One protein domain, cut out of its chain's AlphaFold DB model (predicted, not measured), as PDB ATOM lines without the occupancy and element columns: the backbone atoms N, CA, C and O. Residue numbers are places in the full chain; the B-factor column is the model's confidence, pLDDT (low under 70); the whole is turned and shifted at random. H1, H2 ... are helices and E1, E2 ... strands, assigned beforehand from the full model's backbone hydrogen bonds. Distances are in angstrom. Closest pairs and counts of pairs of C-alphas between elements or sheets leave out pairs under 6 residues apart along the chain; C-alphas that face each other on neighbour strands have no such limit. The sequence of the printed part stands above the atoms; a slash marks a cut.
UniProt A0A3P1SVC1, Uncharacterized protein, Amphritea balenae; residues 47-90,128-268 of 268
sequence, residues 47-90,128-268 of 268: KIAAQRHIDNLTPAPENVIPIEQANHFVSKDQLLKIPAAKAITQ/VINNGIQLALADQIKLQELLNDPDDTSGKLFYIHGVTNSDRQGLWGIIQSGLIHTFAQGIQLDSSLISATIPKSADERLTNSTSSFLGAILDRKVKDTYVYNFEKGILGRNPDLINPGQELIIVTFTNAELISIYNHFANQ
ATOM      1  N   LYS A  47      83.461  60.588-108.548       53.69
ATOM      2  CA  LYS A  47      82.084  60.088-108.377       53.69
ATOM      3  C   LYS A  47      81.069  61.028-109.016       53.69
ATOM      4  O   LYS A  47      80.193  60.569-109.735       53.69
ATOM      5  N   ILE A  48      81.214  62.336-108.808       54.75
ATOM      6  CA  ILE A  48      80.337  63.354-109.399       54.75
ATOM      7  C   ILE A  48      80.489  63.381-110.930       54.75
ATOM      8  O   ILE A  48      79.501  63.567-111.635       54.75
ATOM      9  N   ALA A  49      81.695  63.171-111.464       53.34
ATOM     10  CA  ALA A  49      81.939  63.066-112.903       53.34
ATOM     11  C   ALA A  49      81.346  61.781-113.504       53.34
ATOM     12  O   ALA A  49      80.717  61.848-114.559       53.34
ATOM     13  N   ALA A  50      81.486  60.641-112.819       53.12
ATOM     14  CA  ALA A  50      80.862  59.382-113.215       53.12
ATOM     15  C   ALA A  50      79.327  59.468-113.164       53.12
ATOM     16  O   ALA A  50      78.663  59.030-114.099       53.12
ATOM     17  N   GLN A  51      78.768  60.103-112.127       53.22
ATOM     18  CA  GLN A  51      77.329  60.330-111.991       53.22
ATOM     19  C   GLN A  51      76.798  61.224-113.116       53.22
ATOM     20  O   GLN A  51      75.890  60.814-113.829       53.22
ATOM     21  N   ARG A  52      77.443  62.373-113.374       51.50
ATOM     22  CA  ARG A  52      77.073  63.270-114.485       51.50
ATOM     23  C   ARG A  52      77.132  62.607-115.862       51.50
ATOM     24  O   ARG A  52      76.500  63.095-116.792       51.50
ATOM     25  N   HIS A  53      77.929  61.551-116.028       49.09
ATOM     26  CA  HIS A  53      78.056  60.843-117.301       49.09
ATOM     27  C   HIS A  53      77.033  59.709-117.449       49.09
ATOM     28  O   HIS A  53      76.484  59.530-118.534       49.09
ATOM     29  N   ILE A  54      76.698  59.015-116.353       51.66
ATOM     30  CA  ILE A  54      75.497  58.171-116.298       51.66
ATOM     31  C   ILE A  54      74.265  59.024-116.618       51.66
ATOM     32  O   ILE A  54      73.457  58.587-117.424       51.66
ATOM     33  N   ASP A  55      74.176  60.263-116.127       52.16
ATOM     34  CA  ASP A  55      73.093  61.204-116.472       52.16
ATOM     35  C   ASP A  55      73.076  61.618-117.969       52.16
ATOM     36  O   ASP A  55      72.103  62.203-118.447       52.16
ATOM     37  N   ASN A  56      74.156  61.342-118.715       53.16
ATOM     38  CA  ASN A  56      74.306  61.661-120.140       53.16
ATOM     39  C   ASN A  56      73.997  60.453-121.047       53.16
ATOM     40  O   ASN A  56      73.511  60.628-122.162       53.16
ATOM     41  N   LEU A  57      74.274  59.230-120.575       56.72
ATOM     42  CA  LEU A  57      73.932  57.968-121.256       56.72
ATOM     43  C   LEU A  57      72.542  57.448-120.870       56.72
ATOM     44  O   LEU A  57      71.903  56.726-121.633       56.72
ATOM     45  N   THR A  58      72.087  57.828-119.683       52.91
ATOM     46  CA  THR A  58      70.755  57.586-119.153       52.91
ATOM     47  C   THR A  58      70.146  58.962-118.885       52.91
ATOM     48  O   THR A  58      70.724  59.730-118.120       52.91
ATOM     49  N   PRO A  59      69.035  59.353-119.526       53.72
ATOM     50  CA  PRO A  59      68.465  60.673-119.292       53.72
ATOM     51  C   PRO A  59      68.145  60.857-117.802       53.72
ATOM     52  O   PRO A  59      67.711  59.919-117.122       53.72
ATOM     53  N   ALA A  60      68.382  62.072-117.295       48.75
ATOM     54  CA  ALA A  60      68.126  62.426-115.903       48.75
ATOM     55  C   ALA A  60      66.732  61.937-115.452       48.75
ATOM     56  O   ALA A  60      65.779  62.020-116.231       48.75
ATOM     57  N   PRO A  61      66.577  61.463-114.202       47.03
ATOM     58  CA  PRO A  61      65.366  60.797-113.704       47.03
ATOM     59  C   PRO A  61      64.077  61.644-113.713       47.03
ATOM     60  O   PRO A  61      63.030  61.117-113.327       47.03
ATOM     61  N   GLU A  62      64.164  62.921-114.099       46.00
ATOM     62  CA  GLU A  62      63.055  63.860-114.319       46.00
ATOM     63  C   GLU A  62      62.530  63.870-115.762       46.00
ATOM     64  O   GLU A  62      61.376  64.231-115.984       46.00
ATOM     65  N   ASN A  63      63.331  63.452-116.749       51.56
ATOM     66  CA  ASN A  63      62.900  63.442-118.139       51.56
ATOM     67  C   ASN A  63      62.104  62.170-118.433       51.56
ATOM     68  O   ASN A  63      62.634  61.060-118.462       51.56
ATOM     69  N   VAL A  64      60.810  62.357-118.672       57.16
ATOM     70  CA  VAL A  64      59.905  61.319-119.162       57.16
ATOM     71  C   VAL A  64      60.434  60.803-120.504       57.16
ATOM     72  O   VAL A  64      60.460  61.542-121.486       57.16
ATOM     73  N   ILE A  65      60.873  59.543-120.552       58.56
ATOM     74  CA  ILE A  65      61.341  58.908-121.788       58.56
ATOM     75  C   ILE A  65      60.115  58.551-122.642       58.56
ATOM     76  O   ILE A  65      59.320  57.704-122.218       58.56
ATOM     77  N   PRO A  66      59.935  59.139-123.840       64.56
ATOM     78  CA  PRO A  66      58.884  58.701-124.747       64.56
ATOM     79  C   PRO A  66      59.178  57.269-125.203       64.56
ATOM     80  O   PRO A  66      60.153  57.016-125.910       64.56
ATOM     81  N   ILE A  67      58.316  56.331-124.804       68.62
ATOM     82  CA  ILE A  67      58.444  54.890-125.082       68.62
ATOM     83  C   ILE A  67      58.679  54.604-126.567       68.62
ATOM     84  O   ILE A  67      59.494  53.759-126.920       68.62
ATOM     85  N   GLU A  68      57.981  55.332-127.436       64.69
ATOM     86  CA  GLU A  68      57.990  55.124-128.888       64.69
ATOM     87  C   GLU A  68      59.327  55.492-129.546       64.69
ATOM     88  O   GLU A  68      59.592  55.080-130.671       64.69
ATOM     89  N   GLN A  69      60.169  56.264-128.853       68.00
ATOM     90  CA  GLN A  69      61.468  56.735-129.342       68.00
ATOM     91  C   GLN A  69      62.618  56.319-128.416       68.00
ATOM     92  O   GLN A  69      63.734  56.823-128.546       68.00
ATOM     93  N   ALA A  70      62.358  55.425-127.457       79.00
ATOM     94  CA  ALA A  70      63.392  54.917-126.574       79.00
ATOM     95  C   ALA A  70      64.484  54.225-127.405       79.00
ATOM     96  O   ALA A  70      64.172  53.437-128.290       79.00
ATOM     97  N   ASN A  71      65.747  54.552-127.138       82.50
ATOM     98  CA  ASN A  71      66.928  53.923-127.734       82.50
ATOM     99  C   ASN A  71      68.157  54.296-126.896       82.50
ATOM    100  O   ASN A  71      68.937  55.176-127.263       82.50
ATOM    101  N   HIS A  72      68.258  53.727-125.702       84.00
ATOM    102  CA  HIS A  72      69.358  53.992-124.775       84.00
ATOM    103  C   HIS A  72      69.393  52.939-123.669       84.00
ATOM    104  O   HIS A  72      68.481  52.124-123.525       84.00
ATOM    105  N   PHE A  73      70.467  52.952-122.886       82.81
ATOM    106  CA  PHE A  73      70.564  52.154-121.673       82.81
ATOM    107  C   PHE A  73      69.912  52.902-120.506       82.81
ATOM    108  O   PHE A  73      69.991  54.122-120.414       82.81
ATOM    109  N   VAL A  74      69.258  52.167-119.616       80.69
ATOM    110  CA  VAL A  74      68.605  52.679-118.413       80.69
ATOM    111  C   VAL A  74      68.905  51.773-117.227       80.69
ATOM    112  O   VAL A  74      69.130  50.565-117.365       80.69
ATOM    113  N   SER A  75      68.886  52.363-116.036       79.94
ATOM    114  CA  SER A  75      68.829  51.602-114.793       79.94
ATOM    115  C   SER A  75      67.423  51.032-114.569       79.94
ATOM    116  O   SER A  75      66.440  51.468-115.178       79.94
ATOM    117  N   LYS A  76      67.307  50.072-113.646       76.75
ATOM    118  CA  LYS A  76      66.010  49.524-113.219       76.75
ATOM    119  C   LYS A  76      65.041  50.624-112.771       76.75
ATOM    120  O   LYS A  76      63.883  50.629-113.183       76.75
ATOM    121  N   ASP A  77      65.517  51.570-111.964       72.44
ATOM    122  CA  ASP A  77      64.678  52.637-111.407       72.44
ATOM    123  C   ASP A  77      64.149  53.586-112.487       72.44
ATOM    124  O   ASP A  77      63.035  54.098-112.380       72.44
ATOM    125  N   GLN A  78      64.930  53.811-113.547       73.06
ATOM    126  CA  GLN A  78      64.502  54.589-114.709       73.06
ATOM    127  C   GLN A  78      63.490  53.819-115.554       73.06
ATOM    128  O   GLN A  78      62.470  54.392-115.931       73.06
ATOM    129  N   LEU A  79      63.716  52.522-115.790       76.88
ATOM    130  CA  LEU A  79      62.804  51.662-116.547       76.88
ATOM    131  C   LEU A  79      61.387  51.651-115.950       76.88
ATOM    132  O   LEU A  79      60.401  51.741-116.680       76.88
ATOM    133  N   LEU A  80      61.273  51.640-114.621       74.19
ATOM    134  CA  LEU A  80      59.981  51.683-113.929       74.19
ATOM    135  C   LEU A  80      59.204  52.991-114.146       74.19
ATOM    136  O   LEU A  80      57.983  52.999-114.012       74.19
ATOM    137  N   LYS A  81      59.865  54.096-114.500       69.56
ATOM    138  CA  LYS A  81      59.213  55.402-114.718       69.56
ATOM    139  C   LYS A  81      58.647  55.575-116.128       69.56
ATOM    140  O   LYS A  81      57.904  56.520-116.376       69.56
ATOM    141  N   ILE A  82      58.969  54.666-117.042       65.88
ATOM    142  CA  ILE A  82      58.652  54.776-118.467       65.88
ATOM    143  C   ILE A  82      57.139  54.666-118.771       65.88
ATOM    144  O   ILE A  82      56.631  55.516-119.506       65.88
ATOM    145  N   PRO A  83      56.366  53.719-118.195       57.41
ATOM    146  CA  PRO A  83      54.924  53.591-118.469       57.41
ATOM    147  C   PRO A  83      54.085  54.816-118.069       57.41
ATOM    148  O   PRO A  83      53.025  55.054-118.646       57.41
ATOM    149  N   ALA A  84      54.570  55.647-117.138       50.53
ATOM    150  CA  ALA A  84      53.883  56.877-116.737       50.53
ATOM    151  C   ALA A  84      53.802  57.919-117.876       50.53
ATOM    152  O   ALA A  84      52.932  58.789-117.858       50.53
ATOM    153  N   ALA A  85      54.661  57.813-118.898       48.88
ATOM    154  CA  ALA A  85      54.750  58.766-120.003       48.88
ATOM    155  C   ALA A  85      53.478  58.841-120.866       48.88
ATOM    156  O   ALA A  85      53.041  59.936-121.233       48.88
ATOM    157  N   LYS A  86      52.855  57.695-121.186       49.56
ATOM    158  CA  LYS A  86      51.647  57.663-122.034       49.56
ATOM    159  C   LYS A  86      50.427  58.256-121.326       49.56
ATOM    160  O   LYS A  86      49.648  58.955-121.969       49.56
ATOM    161  N   ALA A  87      50.309  58.066-120.011       44.62
ATOM    162  CA  ALA A  87      49.226  58.659-119.225       44.62
ATOM    163  C   ALA A  87      49.357  60.187-119.104       44.62
ATOM    164  O   ALA A  87      48.356  60.894-119.160       44.62
ATOM    165  N   ILE A  88      50.585  60.710-118.989       39.19
ATOM    166  CA  ILE A  88      50.823  62.155-118.831       39.19
ATOM    167  C   ILE A  88      50.701  62.900-120.169       39.19
ATOM    168  O   ILE A  88      50.196  64.020-120.202       39.19
ATOM    169  N   THR A  89      51.090  62.285-121.294       41.28
ATOM    170  CA  THR A  89      51.011  62.947-122.612       41.28
ATOM    171  C   THR A  89      49.559  63.188-123.049       41.28
ATOM    172  O   THR A  89      49.278  64.192-123.694       41.28
ATOM    173  N   GLN A  90      48.611  62.340-122.626       42.47
ATOM    174  CA  GLN A  90      47.173  62.567-122.843       42.47
ATOM    175  C   GLN A  90      46.563  63.632-121.910       42.47
ATOM    176  O   GLN A  90      45.431  64.054-122.129       42.47
ATOM    177  N   VAL A 128      38.000  58.844-119.206       42.53
ATOM    178  CA  VAL A 128      39.206  58.587-120.012       42.53
ATOM    179  C   VAL A 128      40.481  58.824-119.191       42.53
ATOM    180  O   VAL A 128      41.435  58.055-119.296       42.53
ATOM    181  N   ILE A 129      40.482  59.832-118.308       42.19
ATOM    182  CA  ILE A 129      41.656  60.198-117.498       42.19
ATOM    183  C   ILE A 129      41.898  59.182-116.372       42.19
ATOM    184  O   ILE A 129      43.034  58.757-116.158       42.19
ATOM    185  N   ASN A 130      40.844  58.727-115.687       44.25
ATOM    186  CA  ASN A 130      40.986  57.740-114.612       44.25
ATOM    187  C   ASN A 130      41.401  56.362-115.150       44.25
ATOM    188  O   ASN A 130      42.275  55.717-114.571       44.25
ATOM    189  N   ASN A 131      40.853  55.947-116.296       42.38
ATOM    190  CA  ASN A 131      41.198  54.664-116.903       42.38
ATOM    191  C   ASN A 131      42.610  54.674-117.515       42.38
ATOM    192  O   ASN A 131      43.307  53.668-117.420       42.38
ATOM    193  N   GLY A 132      43.063  55.799-118.085       48.62
ATOM    194  CA  GLY A 132      44.425  55.943-118.615       48.62
ATOM    195  C   GLY A 132      45.508  55.898-117.530       48.62
ATOM    196  O   GLY A 132      46.520  55.217-117.692       48.62
ATOM    197  N   ILE A 133      45.276  56.554-116.385       47.34
ATOM    198  CA  ILE A 133      46.192  56.507-115.232       47.34
ATOM    199  C   ILE A 133      46.187  55.110-114.590       47.34
ATOM    200  O   ILE A 133      47.242  54.587-114.231       47.34
ATOM    201  N   GLN A 134      45.018  54.473-114.475       48.97
ATOM    202  CA  GLN A 134      44.892  53.139-113.885       48.97
ATOM    203  C   GLN A 134      45.509  52.040-114.766       48.97
ATOM    204  O   GLN A 134      46.126  51.116-114.234       48.97
ATOM    205  N   LEU A 135      45.413  52.164-116.095       45.88
ATOM    206  CA  LEU A 135      46.084  51.271-117.042       45.88
ATOM    207  C   LEU A 135      47.612  51.428-116.977       45.88
ATOM    208  O   LEU A 135      48.323  50.431-116.882       45.88
ATOM    209  N   ALA A 136      48.114  52.667-116.906       59.59
ATOM    210  CA  ALA A 136      49.546  52.930-116.751       59.59
ATOM    211  C   ALA A 136      50.114  52.406-115.418       59.59
ATOM    212  O   ALA A 136      51.234  51.894-115.382       59.59
ATOM    213  N   LEU A 137      49.340  52.481-114.329       60.38
ATOM    214  CA  LEU A 137      49.699  51.890-113.034       60.38
ATOM    215  C   LEU A 137      49.740  50.357-113.092       60.38
ATOM    216  O   LEU A 137      50.689  49.755-112.597       60.38
ATOM    217  N   ALA A 138      48.740  49.717-113.705       62.06
ATOM    218  CA  ALA A 138      48.706  48.260-113.848       62.06
ATOM    219  C   ALA A 138      49.903  47.735-114.658       62.06
ATOM    220  O   ALA A 138      50.489  46.702-114.328       62.06
ATOM    221  N   ASP A 139      50.298  48.475-115.687       65.88
ATOM    222  CA  ASP A 139      51.447  48.146-116.514       65.88
ATOM    223  C   ASP A 139      52.781  48.379-115.799       65.88
ATOM    224  O   ASP A 139      53.700  47.565-115.916       65.88
ATOM    225  N   GLN A 140      52.871  49.438-114.990       66.31
ATOM    226  CA  GLN A 140      54.014  49.670-114.113       66.31
ATOM    227  C   GLN A 140      54.163  48.551-113.075       66.31
ATOM    228  O   GLN A 140      55.283  48.109-112.839       66.31
ATOM    229  N   ILE A 141      53.063  48.046-112.505       65.25
ATOM    230  CA  ILE A 141      53.082  46.920-111.557       65.25
ATOM    231  C   ILE A 141      53.567  45.638-112.244       65.25
ATOM    232  O   ILE A 141      54.456  44.979-111.717       65.25
ATOM    233  N   LYS A 142      53.072  45.309-113.445       69.94
ATOM    234  CA  LYS A 142      53.545  44.133-114.206       69.94
ATOM    235  C   LYS A 142      55.030  44.220-114.557       69.94
ATOM    236  O   LYS A 142      55.754  43.230-114.453       69.94
ATOM    237  N   LEU A 143      55.492  45.401-114.970       73.50
ATOM    238  CA  LEU A 143      56.908  45.648-115.229       73.50
ATOM    239  C   LEU A 143      57.724  45.537-113.933       73.50
ATOM    240  O   LEU A 143      58.791  44.932-113.928       73.50
ATOM    241  N   GLN A 144      57.207  46.063-112.822       68.25
ATOM    242  CA  GLN A 144      57.842  45.980-111.513       68.25
ATOM    243  C   GLN A 144      57.957  44.546-111.005       68.25
ATOM    244  O   GLN A 144      59.027  44.183-110.534       68.25
ATOM    245  N   GLU A 145      56.912  43.729-111.126       67.12
ATOM    246  CA  GLU A 145      56.930  42.313-110.744       67.12
ATOM    247  C   GLU A 145      57.996  41.532-111.517       67.12
ATOM    248  O   GLU A 145      58.732  40.749-110.923       67.12
ATOM    249  N   LEU A 146      58.141  41.799-112.818       67.25
ATOM    250  CA  LEU A 146      59.146  41.138-113.647       67.25
ATOM    251  C   LEU A 146      60.575  41.612-113.342       67.25
ATOM    252  O   LEU A 146      61.519  40.828-113.386       67.25
ATOM    253  N   LEU A 147      60.745  42.896-113.026       68.50
ATOM    254  CA  LEU A 147      62.046  43.458-112.665       68.50
ATOM    255  C   LEU A 147      62.420  43.195-111.201       68.50
ATOM    256  O   LEU A 147      63.557  43.457-110.822       68.50
ATOM    257  N   ASN A 148      61.507  42.726-110.351       63.56
ATOM    258  CA  ASN A 148      61.746  42.527-108.918       63.56
ATOM    259  C   ASN A 148      62.303  41.156-108.540       63.56
ATOM    260  O   ASN A 148      62.206  40.791-107.373       63.56
ATOM    261  N   ASP A 149      62.964  40.449-109.457       63.53
ATOM    262  CA  ASP A 149      63.792  39.306-109.068       63.53
ATOM    263  C   ASP A 149      64.929  39.787-108.124       63.53
ATOM    264  O   ASP A 149      65.801  40.571-108.539       63.53
ATOM    265  N   PRO A 150      64.875  39.425-106.823       50.88
ATOM    266  CA  PRO A 150      65.738  40.001-105.795       50.88
ATOM    267  C   PRO A 150      67.193  39.531-105.899       50.88
ATOM    268  O   PRO A 150      68.074  40.227-105.394       50.88
ATOM    269  N   ASP A 151      67.462  38.422-106.594       54.09
ATOM    270  CA  ASP A 151      68.819  37.902-106.797       54.09
ATOM    271  C   ASP A 151      69.505  38.502-108.042       54.09
ATOM    272  O   ASP A 151      70.701  38.304-108.259       54.09
ATOM    273  N   ASP A 152      68.770  39.271-108.856       56.31
ATOM    274  CA  ASP A 152      69.086  39.409-110.279       56.31
ATOM    275  C   ASP A 152      69.116  40.861-110.800       56.31
ATOM    276  O   ASP A 152      69.098  41.074-112.007       56.31
ATOM    277  N   THR A 153      69.156  41.897-109.947       56.53
ATOM    278  CA  THR A 153      69.088  43.304-110.429       56.53
ATOM    279  C   THR A 153      70.179  44.264-109.963       56.53
ATOM    280  O   THR A 153      70.318  45.342-110.542       56.53
ATOM    281  N   SER A 154      71.013  43.878-108.997       62.44
ATOM    282  CA  SER A 154      72.212  44.653-108.658       62.44
ATOM    283  C   SER A 154      73.274  44.480-109.753       62.44
ATOM    284  O   SER A 154      73.615  43.354-110.110       62.44
ATOM    285  N   GLY A 155      73.790  45.579-110.313       70.25
ATOM    286  CA  GLY A 155      74.830  45.528-111.356       70.25
ATOM    287  C   GLY A 155      74.330  45.095-112.740       70.25
ATOM    288  O   GLY A 155      75.088  44.523-113.532       70.25
ATOM    289  N   LYS A 156      73.044  45.337-113.026       79.94
ATOM    290  CA  LYS A 156      72.455  45.149-114.350       79.94
ATOM    291  C   LYS A 156      72.088  46.469-115.002       79.94
ATOM    292  O   LYS A 156      71.604  47.389-114.347       79.94
ATOM    293  N   LEU A 157      72.275  46.516-116.313       84.06
ATOM    294  CA  LEU A 157      71.847  47.607-117.173       84.06
ATOM    295  C   LEU A 157      70.823  47.081-118.174       84.06
ATOM    296  O   LEU A 157      70.928  45.948-118.648       84.06
ATOM    297  N   PHE A 158      69.835  47.905-118.498       87.00
ATOM    298  CA  PHE A 158      68.771  47.543-119.424       87.00
ATOM    299  C   PHE A 158      68.888  48.411-120.662       87.00
ATOM    300  O   PHE A 158      68.800  49.628-120.566       87.00
ATOM    301  N   TYR A 159      69.080  47.807-121.824       90.06
ATOM    302  CA  TYR A 159      68.905  48.516-123.081       90.06
ATOM    303  C   TYR A 159      67.428  48.497-123.452       90.06
ATOM    304  O   TYR A 159      66.810  47.430-123.486       90.06
ATOM    305  N   ILE A 160      66.872  49.675-123.709       89.56
ATOM    306  CA  ILE A 160      65.485  49.832-124.121       89.56
ATOM    307  C   ILE A 160      65.393  50.387-125.530       89.56
ATOM    308  O   ILE A 160      66.125  51.309-125.896       89.56
ATOM    309  N   HIS A 161      64.457  49.840-126.301       90.75
ATOM    310  CA  HIS A 161      64.209  50.279-127.667       90.75
ATOM    311  C   HIS A 161      62.719  50.274-128.008       90.75
ATOM    312  O   HIS A 161      62.065  49.235-127.920       90.75
ATOM    313  N   GLY A 162      62.175  51.423-128.397       89.88
ATOM    314  CA  GLY A 162      60.818  51.531-128.927       89.88
ATOM    315  C   GLY A 162      60.778  51.014-130.361       89.88
ATOM    316  O   GLY A 162      61.525  51.500-131.204       89.88
ATOM    317  N   VAL A 163      59.927  50.029-130.658       90.00
ATOM    318  CA  VAL A 163      59.896  49.422-131.996       90.00
ATOM    319  C   VAL A 163      59.361  50.420-133.014       90.00
ATOM    320  O   VAL A 163      58.259  50.954-132.890       90.00
ATOM    321  N   THR A 164      60.117  50.610-134.085       90.31
ATOM    322  CA  THR A 164      59.833  51.540-135.171       90.31
ATOM    323  C   THR A 164      59.707  50.819-136.509       90.31
ATOM    324  O   THR A 164      60.058  49.653-136.684       90.31
ATOM    325  N   ASN A 165      59.258  51.557-137.524       89.88
ATOM    326  CA  ASN A 165      59.275  51.067-138.897       89.88
ATOM    327  C   ASN A 165      60.696  50.904-139.468       89.88
ATOM    328  O   ASN A 165      60.837  50.353-140.552       89.88
ATOM    329  N   SER A 166      61.760  51.360-138.807       89.69
ATOM    330  CA  SER A 166      63.125  51.093-139.283       89.69
ATOM    331  C   SER A 166      63.664  49.729-138.842       89.69
ATOM    332  O   SER A 166      64.623  49.246-139.439       89.69
ATOM    333  N   ASP A 167      63.014  49.058-137.888       90.62
ATOM    334  CA  ASP A 167      63.518  47.833-137.252       90.62
ATOM    335  C   ASP A 167      63.224  46.565-138.069       90.62
ATOM    336  O   ASP A 167      62.635  45.587-137.613       90.62
ATOM    337  N   ARG A 168      63.640  46.577-139.337       89.69
ATOM    338  CA  ARG A 168      63.392  45.494-140.306       89.69
ATOM    339  C   ARG A 168      64.164  44.210-140.005       89.69
ATOM    340  O   ARG A 168      63.788  43.152-140.491       89.69
ATOM    341  N   GLN A 169      65.237  44.313-139.229       88.56
ATOM    342  CA  GLN A 169      66.077  43.188-138.811       88.56
ATOM    343  C   GLN A 169      65.586  42.528-137.510       88.56
ATOM    344  O   GLN A 169      66.263  41.655-136.966       88.56
ATOM    345  N   GLY A 170      64.421  42.941-137.000       91.06
ATOM    346  CA  GLY A 170      63.842  42.379-135.788       91.06
ATOM    347  C   GLY A 170      64.684  42.659-134.542       91.06
ATOM    348  O   GLY A 170      65.489  43.592-134.501       91.06
ATOM    349  N   LEU A 171      64.525  41.801-133.532       91.69
ATOM    350  CA  LEU A 171      65.284  41.888-132.281       91.69
ATOM    351  C   LEU A 171      66.796  41.848-132.503       91.69
ATOM    352  O   LEU A 171      67.524  42.570-131.831       91.69
ATOM    353  N   TRP A 172      67.266  41.043-133.459       93.00
ATOM    354  CA  TRP A 172      68.694  40.908-133.742       93.00
ATOM    355  C   TRP A 172      69.329  42.256-134.092       93.00
ATOM    356  O   TRP A 172      70.280  42.674-133.434       93.00
ATOM    357  N   GLY A 173      68.767  42.969-135.072       92.50
ATOM    358  CA  GLY A 173      69.293  44.271-135.487       92.50
ATOM    359  C   GLY A 173      69.097  45.368-134.441       92.50
ATOM    360  O   GLY A 173      69.962  46.231-134.292       92.50
ATOM    361  N   ILE A 174      68.005  45.319-133.668       92.75
ATOM    362  CA  ILE A 174      67.785  46.237-132.540       92.75
ATOM    363  C   ILE A 174      68.906  46.078-131.506       92.75
ATOM    364  O   ILE A 174      69.584  47.045-131.169       92.75
ATOM    365  N   ILE A 175      69.157  44.851-131.045       93.38
ATOM    366  CA  ILE A 175      70.175  44.580-130.024       93.38
ATOM    367  C   ILE A 175      71.572  44.899-130.571       93.38
ATOM    368  O   ILE A 175      72.381  45.522-129.884       93.38
ATOM    369  N   GLN A 176      71.856  44.503-131.814       94.75
ATOM    370  CA  GLN A 176      73.137  44.764-132.465       94.75
ATOM    371  C   GLN A 176      73.420  46.266-132.574       94.75
ATOM    372  O   GLN A 176      74.487  46.723-132.163       94.75
ATOM    373  N   SER A 177      72.479  47.037-133.121       92.81
ATOM    374  CA  SER A 177      72.652  48.480-133.295       92.81
ATOM    375  C   SER A 177      72.749  49.207-131.956       92.81
ATOM    376  O   SER A 177      73.599  50.088-131.819       92.81
ATOM    377  N   GLY A 178      71.973  48.785-130.952       90.38
ATOM    378  CA  GLY A 178      72.094  49.258-129.576       90.38
ATOM    379  C   GLY A 178      73.503  49.067-129.024       90.38
ATOM    380  O   GLY A 178      74.134  50.029-128.596       90.38
ATOM    381  N   LEU A 179      74.049  47.851-129.117       91.81
ATOM    382  CA  LEU A 179      75.416  47.563-128.678       91.81
ATOM    383  C   LEU A 179      76.457  48.406-129.424       91.81
ATOM    384  O   LEU A 179      77.313  49.017-128.788       91.81
ATOM    385  N   ILE A 180      76.379  48.472-130.756       91.44
ATOM    386  CA  ILE A 180      77.325  49.245-131.572       91.44
ATOM    387  C   ILE A 180      77.319  50.718-131.154       91.44
ATOM    388  O   ILE A 180      78.379  51.285-130.892       91.44
ATOM    389  N   HIS A 181      76.141  51.340-131.081       89.94
ATOM    390  CA  HIS A 181      76.030  52.754-130.734       89.94
ATOM    391  C   HIS A 181      76.494  53.023-129.307       89.94
ATOM    392  O   HIS A 181      77.266  53.950-129.083       89.94
ATOM    393  N   THR A 182      76.092  52.187-128.354       85.75
ATOM    394  CA  THR A 182      76.444  52.387-126.952       85.75
ATOM    395  C   THR A 182      77.941  52.218-126.698       85.75
ATOM    396  O   THR A 182      78.537  53.052-126.021       85.75
ATOM    397  N   PHE A 183      78.596  51.209-127.275       88.38
ATOM    398  CA  PHE A 183      80.048  51.070-127.124       88.38
ATOM    399  C   PHE A 183      80.825  52.190-127.827       88.38
ATOM    400  O   PHE A 183      81.852  52.634-127.302       88.38
ATOM    401  N   ALA A 184      80.317  52.697-128.955       86.75
ATOM    402  CA  ALA A 184      80.889  53.859-129.628       86.75
ATOM    403  C   ALA A 184      80.736  55.153-128.805       86.75
ATOM    404  O   ALA A 184      81.624  56.001-128.832       86.75
ATOM    405  N   GLN A 185      79.638  55.300-128.058       84.88
ATOM    406  CA  GLN A 185      79.406  56.424-127.141       84.88
ATOM    407  C   GLN A 185      80.205  56.303-125.834       84.88
ATOM    408  O   GLN A 185      80.522  57.317-125.215       84.88
ATOM    409  N   GLY A 186      80.568  55.077-125.451       82.31
ATOM    410  CA  GLY A 186      81.224  54.759-124.188       82.31
ATOM    411  C   GLY A 186      80.214  54.425-123.090       82.31
ATOM    412  O   GLY A 186      79.113  54.961-123.051       82.31
ATOM    413  N   ILE A 187      80.589  53.509-122.199       79.62
ATOM    414  CA  ILE A 187      79.775  53.020-121.082       79.62
ATOM    415  C   ILE A 187      80.553  53.250-119.796       79.62
ATOM    416  O   ILE A 187      81.697  52.816-119.670       79.62
ATOM    417  N   GLN A 188      79.932  53.903-118.821       76.19
ATOM    418  CA  GLN A 188      80.507  54.025-117.489       76.19
ATOM    419  C   GLN A 188      80.163  52.779-116.667       76.19
ATOM    420  O   GLN A 188      78.990  52.502-116.428       76.19
ATOM    421  N   LEU A 189      81.176  52.049-116.204       76.06
ATOM    422  CA  LEU A 189      81.003  50.825-115.427       76.06
ATOM    423  C   LEU A 189      81.868  50.840-114.172       76.06
ATOM    424  O   LEU A 189      83.086  50.935-114.280       76.06
ATOM    425  N   ASP A 190      81.260  50.758-112.986       69.12
ATOM    426  CA  ASP A 190      81.959  50.646-111.694       69.12
ATOM    427  C   ASP A 190      83.137  51.636-111.514       69.12
ATOM    428  O   ASP A 190      84.096  51.324-110.816       69.12
ATOM    429  N   SER A 191      83.059  52.831-112.134       68.69
ATOM    430  CA  SER A 191      84.066  53.921-112.240       68.69
ATOM    431  C   SER A 191      85.039  53.930-113.438       68.69
ATOM    432  O   SER A 191      85.777  54.902-113.595       68.69
ATOM    433  N   SER A 192      84.984  52.956-114.346       71.75
ATOM    434  CA  SER A 192      85.765  52.939-115.596       71.75
ATOM    435  C   SER A 192      84.899  53.251-116.816       71.75
ATOM    436  O   SER A 192      83.838  52.656-116.989       71.75
ATOM    437  N   LEU A 193      85.362  54.159-117.680       82.31
ATOM    438  CA  LEU A 193      84.742  54.395-118.984       82.31
ATOM    439  C   LEU A 193      85.292  53.373-119.979       82.31
ATOM    440  O   LEU A 193      86.482  53.393-120.296       82.31
ATOM    441  N   ILE A 194      84.426  52.490-120.468       82.38
ATOM    442  CA  ILE A 194      84.765  51.514-121.500       82.38
ATOM    443  C   ILE A 194      84.154  51.959-122.828       82.38
ATOM    444  O   ILE A 194      82.965  52.248-122.908       82.38
ATOM    445  N   SER A 195      84.958  52.036-123.882       88.38
ATOM    446  CA  SER A 195      84.490  52.363-125.231       88.38
ATOM    447  C   SER A 195      85.249  51.526-126.245       88.38
ATOM    448  O   SER A 195      86.459  51.347-126.129       88.38
ATOM    449  N   ALA A 196      84.533  50.992-127.226       89.56
ATOM    450  CA  ALA A 196      85.112  50.166-128.272       89.56
ATOM    451  C   ALA A 196      84.373  50.397-129.589       89.56
ATOM    452  O   ALA A 196      83.174  50.678-129.610       89.56
ATOM    453  N   THR A 197      85.085  50.239-130.702       92.81
ATOM    454  CA  THR A 197      84.453  50.218-132.022       92.81
ATOM    455  C   THR A 197      84.036  48.789-132.334       92.81
ATOM    456  O   THR A 197      84.886  47.913-132.466       92.81
ATOM    457  N   ILE A 198      82.732  48.554-132.464       91.00
ATOM    458  CA  ILE A 198      82.184  47.260-132.882       91.00
ATOM    459  C   ILE A 198      81.874  47.337-134.386       91.00
ATOM    460  O   ILE A 198      81.018  48.135-134.785       91.00
ATOM    461  N   PRO A 199      82.547  46.547-135.245       92.38
ATOM    462  CA  PRO A 199      82.239  46.504-136.671       92.38
ATOM    463  C   PRO A 199      80.799  46.055-136.934       92.38
ATOM    464  O   PRO A 199      80.282  45.168-136.260       92.38
ATOM    465  N   LYS A 200      80.165  46.596-137.980       90.69
ATOM    466  CA  LYS A 200      78.811  46.171-138.384       90.69
ATOM    467  C   LYS A 200      78.731  44.699-138.794       90.69
ATOM    468  O   LYS A 200      77.673  44.116-138.661       90.69
ATOM    469  N   SER A 201      79.832  44.125-139.273       92.19
ATOM    470  CA  SER A 201      79.937  42.710-139.647       92.19
ATOM    471  C   SER A 201      80.349  41.807-138.476       92.19
ATOM    472  O   SER A 201      80.662  40.638-138.680       92.19
ATOM    473  N   ALA A 202      80.429  42.329-137.245       90.69
ATOM    474  CA  ALA A 202      80.942  41.577-136.098       90.69
ATOM    475  C   ALA A 202      80.042  40.407-135.666       90.69
ATOM    476  O   ALA A 202      80.499  39.525-134.943       90.69
ATOM    477  N   ASP A 203      78.779  40.398-136.090       90.94
ATOM    478  CA  ASP A 203      77.800  39.337-135.862       90.94
ATOM    479  C   ASP A 203      77.779  38.275-136.974       90.94
ATOM    480  O   ASP A 203      77.165  37.220-136.803       90.94
ATOM    481  N   GLU A 204      78.497  38.493-138.079       91.88
ATOM    482  CA  GLU A 204      78.547  37.553-139.199       91.88
ATOM    483  C   GLU A 204      79.202  36.222-138.806       91.88
ATOM    484  O   GLU A 204      80.007  36.128-137.875       91.88
ATOM    485  N   ARG A 205      78.852  35.149-139.522       90.94
ATOM    486  CA  ARG A 205      79.458  33.830-139.298       90.94
ATOM    487  C   ARG A 205      80.925  33.855-139.709       90.94
ATOM    488  O   ARG A 205      81.291  34.416-140.739       90.94
ATOM    489  N   LEU A 206      81.753  33.172-138.929       89.00
ATOM    490  CA  LEU A 206      83.164  32.987-139.237       89.00
ATOM    491  C   LEU A 206      83.340  32.070-140.463       89.00
ATOM    492  O   LEU A 206      82.427  31.343-140.862       89.00
ATOM    493  N   THR A 207      84.534  32.065-141.057       90.75
ATOM    494  CA  THR A 207      84.854  31.279-142.270       90.75
ATOM    495  C   THR A 207      84.661  29.771-142.091       90.75
ATOM    496  O   THR A 207      84.317  29.062-143.032       90.75
ATOM    497  N   ASN A 208      84.817  29.278-140.865       89.81
ATOM    498  CA  ASN A 208      84.536  27.902-140.453       89.81
ATOM    499  C   ASN A 208      83.035  27.638-140.191       89.81
ATOM    500  O   ASN A 208      82.686  26.608-139.621       89.81
ATOM    501  N   SER A 209      82.147  28.564-140.568       86.06
ATOM    502  CA  SER A 209      80.700  28.507-140.339       86.06
ATOM    503  C   SER A 209      80.262  28.531-138.867       86.06
ATOM    504  O   SER A 209      79.072  28.336-138.597       86.06
ATOM    505  N   THR A 210      81.156  28.797-137.909       88.69
ATOM    506  CA  THR A 210      80.765  28.986-136.504       88.69
ATOM    507  C   THR A 210      80.244  30.400-136.270       88.69
ATOM    508  O   THR A 210      80.600  31.332-136.994       88.69
ATOM    509  N   SER A 211      79.401  30.574-135.254       89.69
ATOM    510  CA  SER A 211      78.950  31.903-134.834       89.69
ATOM    511  C   SER A 211      80.142  32.758-134.406       89.69
ATOM    512  O   SER A 211      81.065  32.264-133.757       89.69
ATOM    513  N   SER A 212      80.120  34.039-134.766       93.75
ATOM    514  CA  SER A 212      81.020  35.031-134.184       93.75
ATOM    515  C   SER A 212      80.737  35.216-132.695       93.75
ATOM    516  O   SER A 212      79.684  34.824-132.182       93.75
ATOM    517  N   PHE A 213      81.680  35.851-131.998       93.75
ATOM    518  CA  PHE A 213      81.511  36.217-130.596       93.75
ATOM    519  C   PHE A 213      80.245  37.060-130.380       93.75
ATOM    520  O   PHE A 213      79.416  36.714-129.537       93.75
ATOM    521  N   LEU A 214      80.051  38.117-131.180       93.88
ATOM    522  CA  LEU A 214      78.852  38.949-131.081       93.88
ATOM    523  C   LEU A 214      77.607  38.172-131.508       93.88
ATOM    524  O   LEU A 214      76.601  38.247-130.815       93.88
ATOM    525  N   GLY A 215      77.679  37.367-132.572       93.75
ATOM    526  CA  GLY A 215      76.549  36.546-133.011       93.75
ATOM    527  C   GLY A 215      76.060  35.570-131.932       93.75
ATOM    528  O   GLY A 215      74.858  35.411-131.744       93.75
ATOM    529  N   ALA A 216      76.968  34.963-131.163       93.94
ATOM    530  CA  ALA A 216      76.602  34.097-130.039       93.94
ATOM    531  C   ALA A 216      75.920  34.871-128.895       93.94
ATOM    532  O   ALA A 216      74.972  34.375-128.285       93.94
ATOM    533  N   ILE A 217      76.377  36.094-128.615       93.69
ATOM    534  CA  ILE A 217      75.737  36.974-127.630       93.69
ATOM    535  C   ILE A 217      74.342  37.378-128.105       93.69
ATOM    536  O   ILE A 217      73.393  37.267-127.332       93.69
ATOM    537  N   LEU A 218      74.201  37.799-129.364       93.50
ATOM    538  CA  LEU A 218      72.925  38.214-129.944       93.50
ATOM    539  C   LEU A 218      71.901  37.074-129.939       93.50
ATOM    540  O   LEU A 218      70.774  37.296-129.506       93.50
ATOM    541  N   ASP A 219      72.295  35.853-130.312       92.44
ATOM    542  CA  ASP A 219      71.414  34.676-130.269       92.44
ATOM    543  C   ASP A 219      70.832  34.436-128.866       92.44
ATOM    544  O   ASP A 219      69.628  34.217-128.713       92.44
ATOM    545  N   ARG A 220      71.668  34.538-127.825       92.19
ATOM    546  CA  ARG A 220      71.204  34.451-126.435       92.19
ATOM    547  C   ARG A 220      70.298  35.627-126.081       92.19
ATOM    548  O   ARG A 220      69.230  35.426-125.510       92.19
ATOM    549  N   LYS A 221      70.697  36.853-126.431       92.12
ATOM    550  CA  LYS A 221      69.932  38.053-126.074       92.12
ATOM    551  C   LYS A 221      68.550  38.069-126.686       92.12
ATOM    552  O   LYS A 221      67.615  38.408-125.975       92.12
ATOM    553  N   VAL A 222      68.388  37.652-127.937       91.50
ATOM    554  CA  VAL A 222      67.068  37.557-128.576       91.50
ATOM    555  C   VAL A 222      66.122  36.658-127.766       91.50
ATOM    556  O   VAL A 222      64.979  37.041-127.525       91.50
ATOM    557  N   LYS A 223      66.607  35.514-127.268       88.69
ATOM    558  CA  LYS A 223      65.808  34.551-126.485       88.69
ATOM    559  C   LYS A 223      65.405  35.086-125.109       88.69
ATOM    560  O   LYS A 223      64.294  34.823-124.652       88.69
ATOM    561  N   ASP A 224      66.291  35.860-124.491       86.75
ATOM    562  CA  ASP A 224      66.114  36.389-123.135       86.75
ATOM    563  C   ASP A 224      65.509  37.806-123.112       86.75
ATOM    564  O   ASP A 224      65.364  38.409-122.048       86.75
ATOM    565  N   THR A 225      65.163  38.360-124.279       88.38
ATOM    566  CA  THR A 225      64.609  39.712-124.408       88.38
ATOM    567  C   THR A 225      63.132  39.747-124.030       88.38
ATOM    568  O   THR A 225      62.328  38.913-124.464       88.38
ATOM    569  N   TYR A 226      62.768  40.772-123.263       87.69
ATOM    570  CA  TYR A 226      61.387  41.077-122.931       87.69
ATOM    571  C   TYR A 226      60.789  42.038-123.952       87.69
ATOM    572  O   TYR A 226      61.440  42.987-124.392       87.69
ATOM    573  N   VAL A 227      59.528  41.799-124.302       87.81
ATOM    574  CA  VAL A 227      58.757  42.665-125.192       87.81
ATOM    575  C   VAL A 227      57.484  43.082-124.493       87.81
ATOM    576  O   VAL A 227      56.646  42.251-124.139       87.81
ATOM    577  N   TYR A 228      57.367  44.384-124.274       83.81
ATOM    578  CA  TYR A 228      56.233  45.005-123.619       83.81
ATOM    579  C   TYR A 228      55.370  45.712-124.661       83.81
ATOM    580  O   TYR A 228      55.783  46.711-125.246       83.81
ATOM    581  N   ASN A 229      54.169  45.190-124.895       82.88
ATOM    582  CA  ASN A 229      53.162  45.841-125.717       82.88
ATOM    583  C   ASN A 229      52.345  46.796-124.841       82.88
ATOM    584  O   ASN A 229      51.508  46.359-124.046       82.88
ATOM    585  N   PHE A 230      52.590  48.093-124.997       77.06
ATOM    586  CA  PHE A 230      51.986  49.140-124.170       77.06
ATOM    587  C   PHE A 230      50.563  49.518-124.592       77.06
ATOM    588  O   PHE A 230      49.863  50.179-123.837       77.06
ATOM    589  N   GLU A 231      50.105  49.098-125.774       76.12
ATOM    590  CA  GLU A 231      48.700  49.271-126.178       76.12
ATOM    591  C   GLU A 231      47.795  48.227-125.514       76.12
ATOM    592  O   GLU A 231      46.640  48.494-125.189       76.12
ATOM    593  N   LYS A 232      48.315  47.011-125.312       73.75
ATOM    594  CA  LYS A 232      47.574  45.889-124.720       73.75
ATOM    595  C   LYS A 232      47.894  45.664-123.242       73.75
ATOM    596  O   LYS A 232      47.230  44.845-122.608       73.75
ATOM    597  N   GLY A 233      48.926  46.317-122.707       72.06
ATOM    598  CA  GLY A 233      49.434  46.070-121.355       72.06
ATOM    599  C   GLY A 233      49.943  44.635-121.164       72.06
ATOM    600  O   GLY A 233      49.768  44.030-120.101       72.06
ATOM    601  N   ILE A 234      50.493  44.031-122.225       74.88
ATOM    602  CA  ILE A 234      50.962  42.637-122.229       74.88
ATOM    603  C   ILE A 234      52.484  42.625-122.299       74.88
ATOM    604  O   ILE A 234      53.081  43.266-123.159       74.88
ATOM    605  N   LEU A 235      53.097  41.845-121.414       79.00
ATOM    606  CA  LEU A 235      54.529  41.587-121.385       79.00
ATOM    607  C   LEU A 235      54.781  40.133-121.787       79.00
ATOM    608  O   LEU A 235      54.133  39.221-121.275       79.00
ATOM    609  N   GLY A 236      55.716  39.922-122.704       79.25
ATOM    610  CA  GLY A 236      56.110  38.601-123.182       79.25
ATOM    611  C   GLY A 236      57.618  38.481-123.361       79.25
ATOM    612  O   GLY A 236      58.375  39.417-123.100       79.25
ATOM    613  N   ARG A 237      58.051  37.309-123.823       78.62
ATOM    614  CA  ARG A 237      59.428  37.042-124.254       78.62
ATOM    615  C   ARG A 237      59.429  36.567-125.695       78.62
ATOM    616  O   ARG A 237      58.473  35.916-126.108       78.62
ATOM    617  N   ASN A 238      60.522  36.856-126.397       67.81
ATOM    618  CA  ASN A 238      60.856  36.293-127.706       67.81
ATOM    619  C   ASN A 238      59.692  36.263-128.722       67.81
ATOM    620  O   ASN A 238      59.187  35.188-129.053       67.81
ATOM    621  N   PRO A 239      59.233  37.416-129.227       64.12
ATOM    622  CA  PRO A 239      58.362  37.403-130.378       64.12
ATOM    623  C   PRO A 239      59.188  37.192-131.650       64.12
ATOM    624  O   PRO A 239      60.036  38.013-132.003       64.12
ATOM    625  N   ASP A 240      58.859  36.145-132.406       66.12
ATOM    626  CA  ASP A 240      59.272  36.017-133.812       66.12
ATOM    627  C   ASP A 240      58.789  37.218-134.665       66.12
ATOM    628  O   ASP A 240      59.236  37.409-135.796       66.12
ATOM    629  N   LEU A 241      57.872  38.044-134.131       72.00
ATOM    630  CA  LEU A 241      57.264  39.197-134.790       72.00
ATOM    631  C   LEU A 241      57.133  40.409-133.851       72.00
ATOM    632  O   LEU A 241      56.324  40.391-132.928       72.00
ATOM    633  N   ILE A 242      57.858  41.487-134.153       82.81
ATOM    634  CA  ILE A 242      57.726  42.780-133.466       82.81
ATOM    635  C   ILE A 242      56.731  43.705-134.185       82.81
ATOM    636  O   ILE A 242      56.642  43.697-135.414       82.81
ATOM    637  N   ASN A 243      56.004  44.522-133.425       83.94
ATOM    638  CA  ASN A 243      54.964  45.433-133.904       83.94
ATOM    639  C   ASN A 243      55.381  46.905-133.716       83.94
ATOM    640  O   ASN A 243      55.345  47.424-132.594       83.94
ATOM    641  N   PRO A 244      55.737  47.611-134.807       86.06
ATOM    642  CA  PRO A 244      56.088  49.026-134.756       86.06
ATOM    643  C   PRO A 244      55.022  49.915-134.114       86.06
ATOM    644  O   PRO A 244      53.831  49.777-134.389       86.06
ATOM    645  N   GLY A 245      55.473  50.866-133.294       82.31
ATOM    646  CA  GLY A 245      54.642  51.874-132.635       82.31
ATOM    647  C   GLY A 245      53.823  51.360-131.451       82.31
ATOM    648  O   GLY A 245      53.049  52.128-130.894       82.31
ATOM    649  N   GLN A 246      53.967  50.085-131.068       82.44
ATOM    650  CA  GLN A 246      53.162  49.465-130.002       82.44
ATOM    651  C   GLN A 246      53.990  48.709-128.962       82.44
ATOM    652  O   GLN A 246      53.447  48.270-127.947       82.44
ATOM    653  N   GLU A 247      55.284  48.522-129.219       86.50
ATOM    654  CA  GLU A 247      56.138  47.646-128.429       86.50
ATOM    655  C   GLU A 247      57.414  48.337-127.958       86.50
ATOM    656  O   GLU A 247      58.040  49.109-128.684       86.50
ATOM    657  N   LEU A 248      57.792  48.022-126.723       87.38
ATOM    658  CA  LEU A 248      59.055  48.374-126.096       87.38
ATOM    659  C   LEU A 248      59.865  47.094-125.893       87.38
ATOM    660  O   LEU A 248      59.418  46.156-125.229       87.38
ATOM    661  N   ILE A 249      61.063  47.070-126.461       90.50
ATOM    662  CA  ILE A 249      62.040  46.002-126.290       90.50
ATOM    663  C   ILE A 249      62.891  46.320-125.067       90.50
ATOM    664  O   ILE A 249      63.377  47.442-124.936       90.50
ATOM    665  N   ILE A 250      63.078  45.342-124.181       88.94
ATOM    666  CA  ILE A 250      63.874  45.476-122.960       88.94
ATOM    667  C   ILE A 250      64.896  44.341-122.930       88.94
ATOM    668  O   ILE A 250      64.549  43.163-122.802       88.94
ATOM    669  N   VAL A 251      66.169  44.708-123.038       90.50
ATOM    670  CA  VAL A 251      67.295  43.781-123.136       90.50
ATOM    671  C   VAL A 251      68.177  43.938-121.908       90.50
ATOM    672  O   VAL A 251      68.705  45.014-121.635       90.50
ATOM    673  N   THR A 252      68.365  42.855-121.170       90.00
ATOM    674  CA  THR A 252      69.120  42.872-119.915       90.00
ATOM    675  C   THR A 252      70.599  42.570-120.152       90.00
ATOM    676  O   THR A 252      70.931  41.560-120.773       90.00
ATOM    677  N   PHE A 253      71.496  43.377-119.590       89.44
ATOM    678  CA  PHE A 253      72.948  43.178-119.603       89.44
ATOM    679  C   PHE A 253      73.518  43.175-118.185       89.44
ATOM    680  O   PHE A 253      73.099  43.955-117.334       89.44
ATOM    681  N   THR A 254      74.500  42.310-117.936       88.06
ATOM    682  CA  THR A 254      75.293  42.344-116.700       88.06
ATOM    683  C   THR A 254      76.585  43.120-116.927       88.06
ATOM    684  O   THR A 254      77.107  43.146-118.046       88.06
ATOM    685  N   ASN A 255      77.155  43.686-115.860       84.94
ATOM    686  CA  ASN A 255      78.470  44.331-115.923       84.94
ATOM    687  C   ASN A 255      79.539  43.398-116.525       84.94
ATOM    688  O   ASN A 255      80.279  43.793-117.422       84.94
ATOM    689  N   ALA A 256      79.575  42.133-116.090       87.00
ATOM    690  CA  ALA A 256      80.531  41.140-116.585       87.00
ATOM    691  C   ALA A 256      80.401  40.887-118.096       87.00
ATOM    692  O   ALA A 256      81.401  40.711-118.794       87.00
ATOM    693  N   GLU A 257      79.176  40.891-118.616       90.75
ATOM    694  CA  GLU A 257      78.926  40.703-120.041       90.75
ATOM    695  C   GLU A 257      79.375  41.909-120.868       90.75
ATOM    696  O   GLU A 257      80.046  41.731-121.884       90.75
ATOM    697  N   LEU A 258      79.090  43.130-120.406       89.56
ATOM    698  CA  LEU A 258      79.559  44.351-121.065       89.56
ATOM    699  C   LEU A 258      81.093  44.439-121.068       89.56
ATOM    700  O   LEU A 258      81.681  44.777-122.093       89.56
ATOM    701  N   ILE A 259      81.750  44.048-119.970       88.88
ATOM    702  CA  ILE A 259      83.218  43.935-119.902       88.88
ATOM    703  C   ILE A 259      83.732  42.894-120.899       88.88
ATOM    704  O   ILE A 259      84.724  43.136-121.583       88.88
ATOM    705  N   SER A 260      83.072  41.737-121.006       90.69
ATOM    706  CA  SER A 260      83.469  40.701-121.961       90.69
ATOM    707  C   SER A 260      83.372  41.191-123.405       90.69
ATOM    708  O   SER A 260      84.255  40.879-124.201       90.69
ATOM    709  N   ILE A 261      82.322  41.946-123.743       91.31
ATOM    710  CA  ILE A 261      82.157  42.542-125.074       91.31
ATOM    711  C   ILE A 261      83.262  43.564-125.328       91.31
ATOM    712  O   ILE A 261      83.952  43.477-126.342       91.31
ATOM    713  N   TYR A 262      83.486  44.476-124.382       90.62
ATOM    714  CA  TYR A 262      84.559  45.459-124.465       90.62
ATOM    715  C   TYR A 262      85.924  44.806-124.692       90.62
ATOM    716  O   TYR A 262      86.595  45.123-125.668       90.62
ATOM    717  N   ASN A 263      86.313  43.848-123.850       90.50
ATOM    718  CA  ASN A 263      87.609  43.179-123.948       90.50
ATOM    719  C   ASN A 263      87.790  42.442-125.280       90.50
ATOM    720  O   ASN A 263      88.914  42.325-125.764       90.50
ATOM    721  N   HIS A 264      86.708  41.932-125.871       92.06
ATOM    722  CA  HIS A 264      86.779  41.273-127.168       92.06
ATOM    723  C   HIS A 264      87.082  42.255-128.306       92.06
ATOM    724  O   HIS A 264      87.818  41.894-129.218       92.06
ATOM    725  N   PHE A 265      86.536  43.474-128.265       91.00
ATOM    726  CA  PHE A 265      86.670  44.456-129.350       91.00
ATOM    727  C   PHE A 265      87.770  45.499-129.128       91.00
ATOM    728  O   PHE A 265      88.287  46.042-130.096       91.00
ATOM    729  N   ALA A 266      88.162  45.771-127.885       86.88
ATOM    730  CA  ALA A 266      89.246  46.700-127.566       86.88
ATOM    731  C   ALA A 266      90.644  46.124-127.858       86.88
ATOM    732  O   ALA A 266      91.600  46.880-127.993       86.88
ATOM    733  N   ASN A 267      90.762  44.794-127.939       75.75
ATOM    734  CA  ASN A 267      92.027  44.083-128.156       75.75
ATOM    735  C   ASN A 267      92.212  43.577-129.603       75.75
ATOM    736  O   ASN A 267      93.068  42.719-129.828       75.75
ATOM    737  N   GLN A 268      91.392  44.045-130.553       60.88
ATOM    738  CA  GLN A 268      91.483  43.698-131.982       60.88
ATOM    739  C   GLN A 268      92.295  44.711-132.784       60.88
ATOM    740  O   GLN A 268      92.288  45.906-132.417       60.88
TER     741      GLN A 268
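AT A GLANCE: This is residues 47 to 90 and 128 to 268 of the 268 residues of an uncharacterized protein of Amphritea balenae (UniProt A0A3P1SVC1). The model is built on a strongly twisted sheet of five strands, with the helix H5 crossing one of its faces over E1 and E2. Beyond the E5 and E6 side of the sheet H3 and H4 lie side by side and reach outward, and at the other end of the long axis the small hairpin of E3 and E4 sits between H1 and H7. The printed part has 185 residues, with seven named helices and seven named strands in the order H1 E1 H2 H3 H4 E2 H5 E3 E4 H6 E5 E6 E7 H7. The large sheet runs E1 E2 E7 E5 E6, all antiparallel, and the class is mixed, helices and strands. The whole is compact, with a radius of gyration of the C-alphas of 16.9 A and spans of 57 by 42 by 31 A.

IN THESE COORDINATES: H1 is residues 47 to 57, 15.4 A long, from C-alpha 47 at (82.084, 60.088, -108.377). E1 is residues 71 to 74, H2 76 to 79 and H3 84 to 89. H4, residues 128 to 147, spans 28.4 A from C-alpha 128 at (39.206, 58.587, -120.012). E2 is residues 156 to 162, 19.7 A, and H5 170 to 185, 22.7 A. E3 is residues 187 to 189, E4 192 to 194, and H6 213 to 224, 17.1 A. E5 is residues 226 to 229, E6 234 to 237, and E7 247 to 254, 23.1 A. H7, residues 255 to 266, 16.0 A, ends at C-alpha 266 at (89.246, 46.700, -127.566).

HOW THE PARTS SIT: In the large sheet, N 74 and O 158 of E1 and E2 are 2.7 A apart, N 159 and O 251 of E2 and E7 2.8 A, N 228 and O 248 of E5 and E7 2.9 A, and N 229 and O 234 of the hairpin E5 and E6 2.8 A. With H5 on one face it makes two layers, a sheet and a helix over it; H5 has a height over the sheet of 8.9 A and runs across the strands, at 70 degrees to E1 on the local plane. H1, H2, H4, H6 and H7 only graze this sheet. H5, with residues 171 to 176 alone, touches H6 at a steep tilt of 56 degrees, opposite ways; their closest C-alphas, those of Leu 171 and Val 222, are 6.0 A apart. H3 touches H4 at a shallow tilt of 25 degrees, opposite ways, the C-alphas of Ala 87 and Ile 133 being closest at 5.5 A. In the hairpin E3 and E4, N 187 and O 194 are 2.8 A apart. The closest C-alphas of H1 and E3, those of Ile 54 and Gln 188, are 6.6 A apart; those of H7 and E4, Tyr 262 and Ile 194, 6.7 A. Every O i to N i+4 pair is within hydrogen-bond range in H3, H4, H5 and H7, with 6 of 7 in H1 and 7 of 8 in H6; H2 is too short for such a pair.

THE WHOLE: The two C-alphas farthest apart, those of Asn 130 and Asn 208, are 58.8 A apart. Residues 91 to 127 are not printed, and C-alphas 90 and 128 are 9.3 A apart across this cut. The links H1 to E1 and E4 to H6 are long. The mean pLDDT of the printed part is 75.9, and 65 residues are under 70, among them residues 47 to 69, 81 to 90 and 128 to 142.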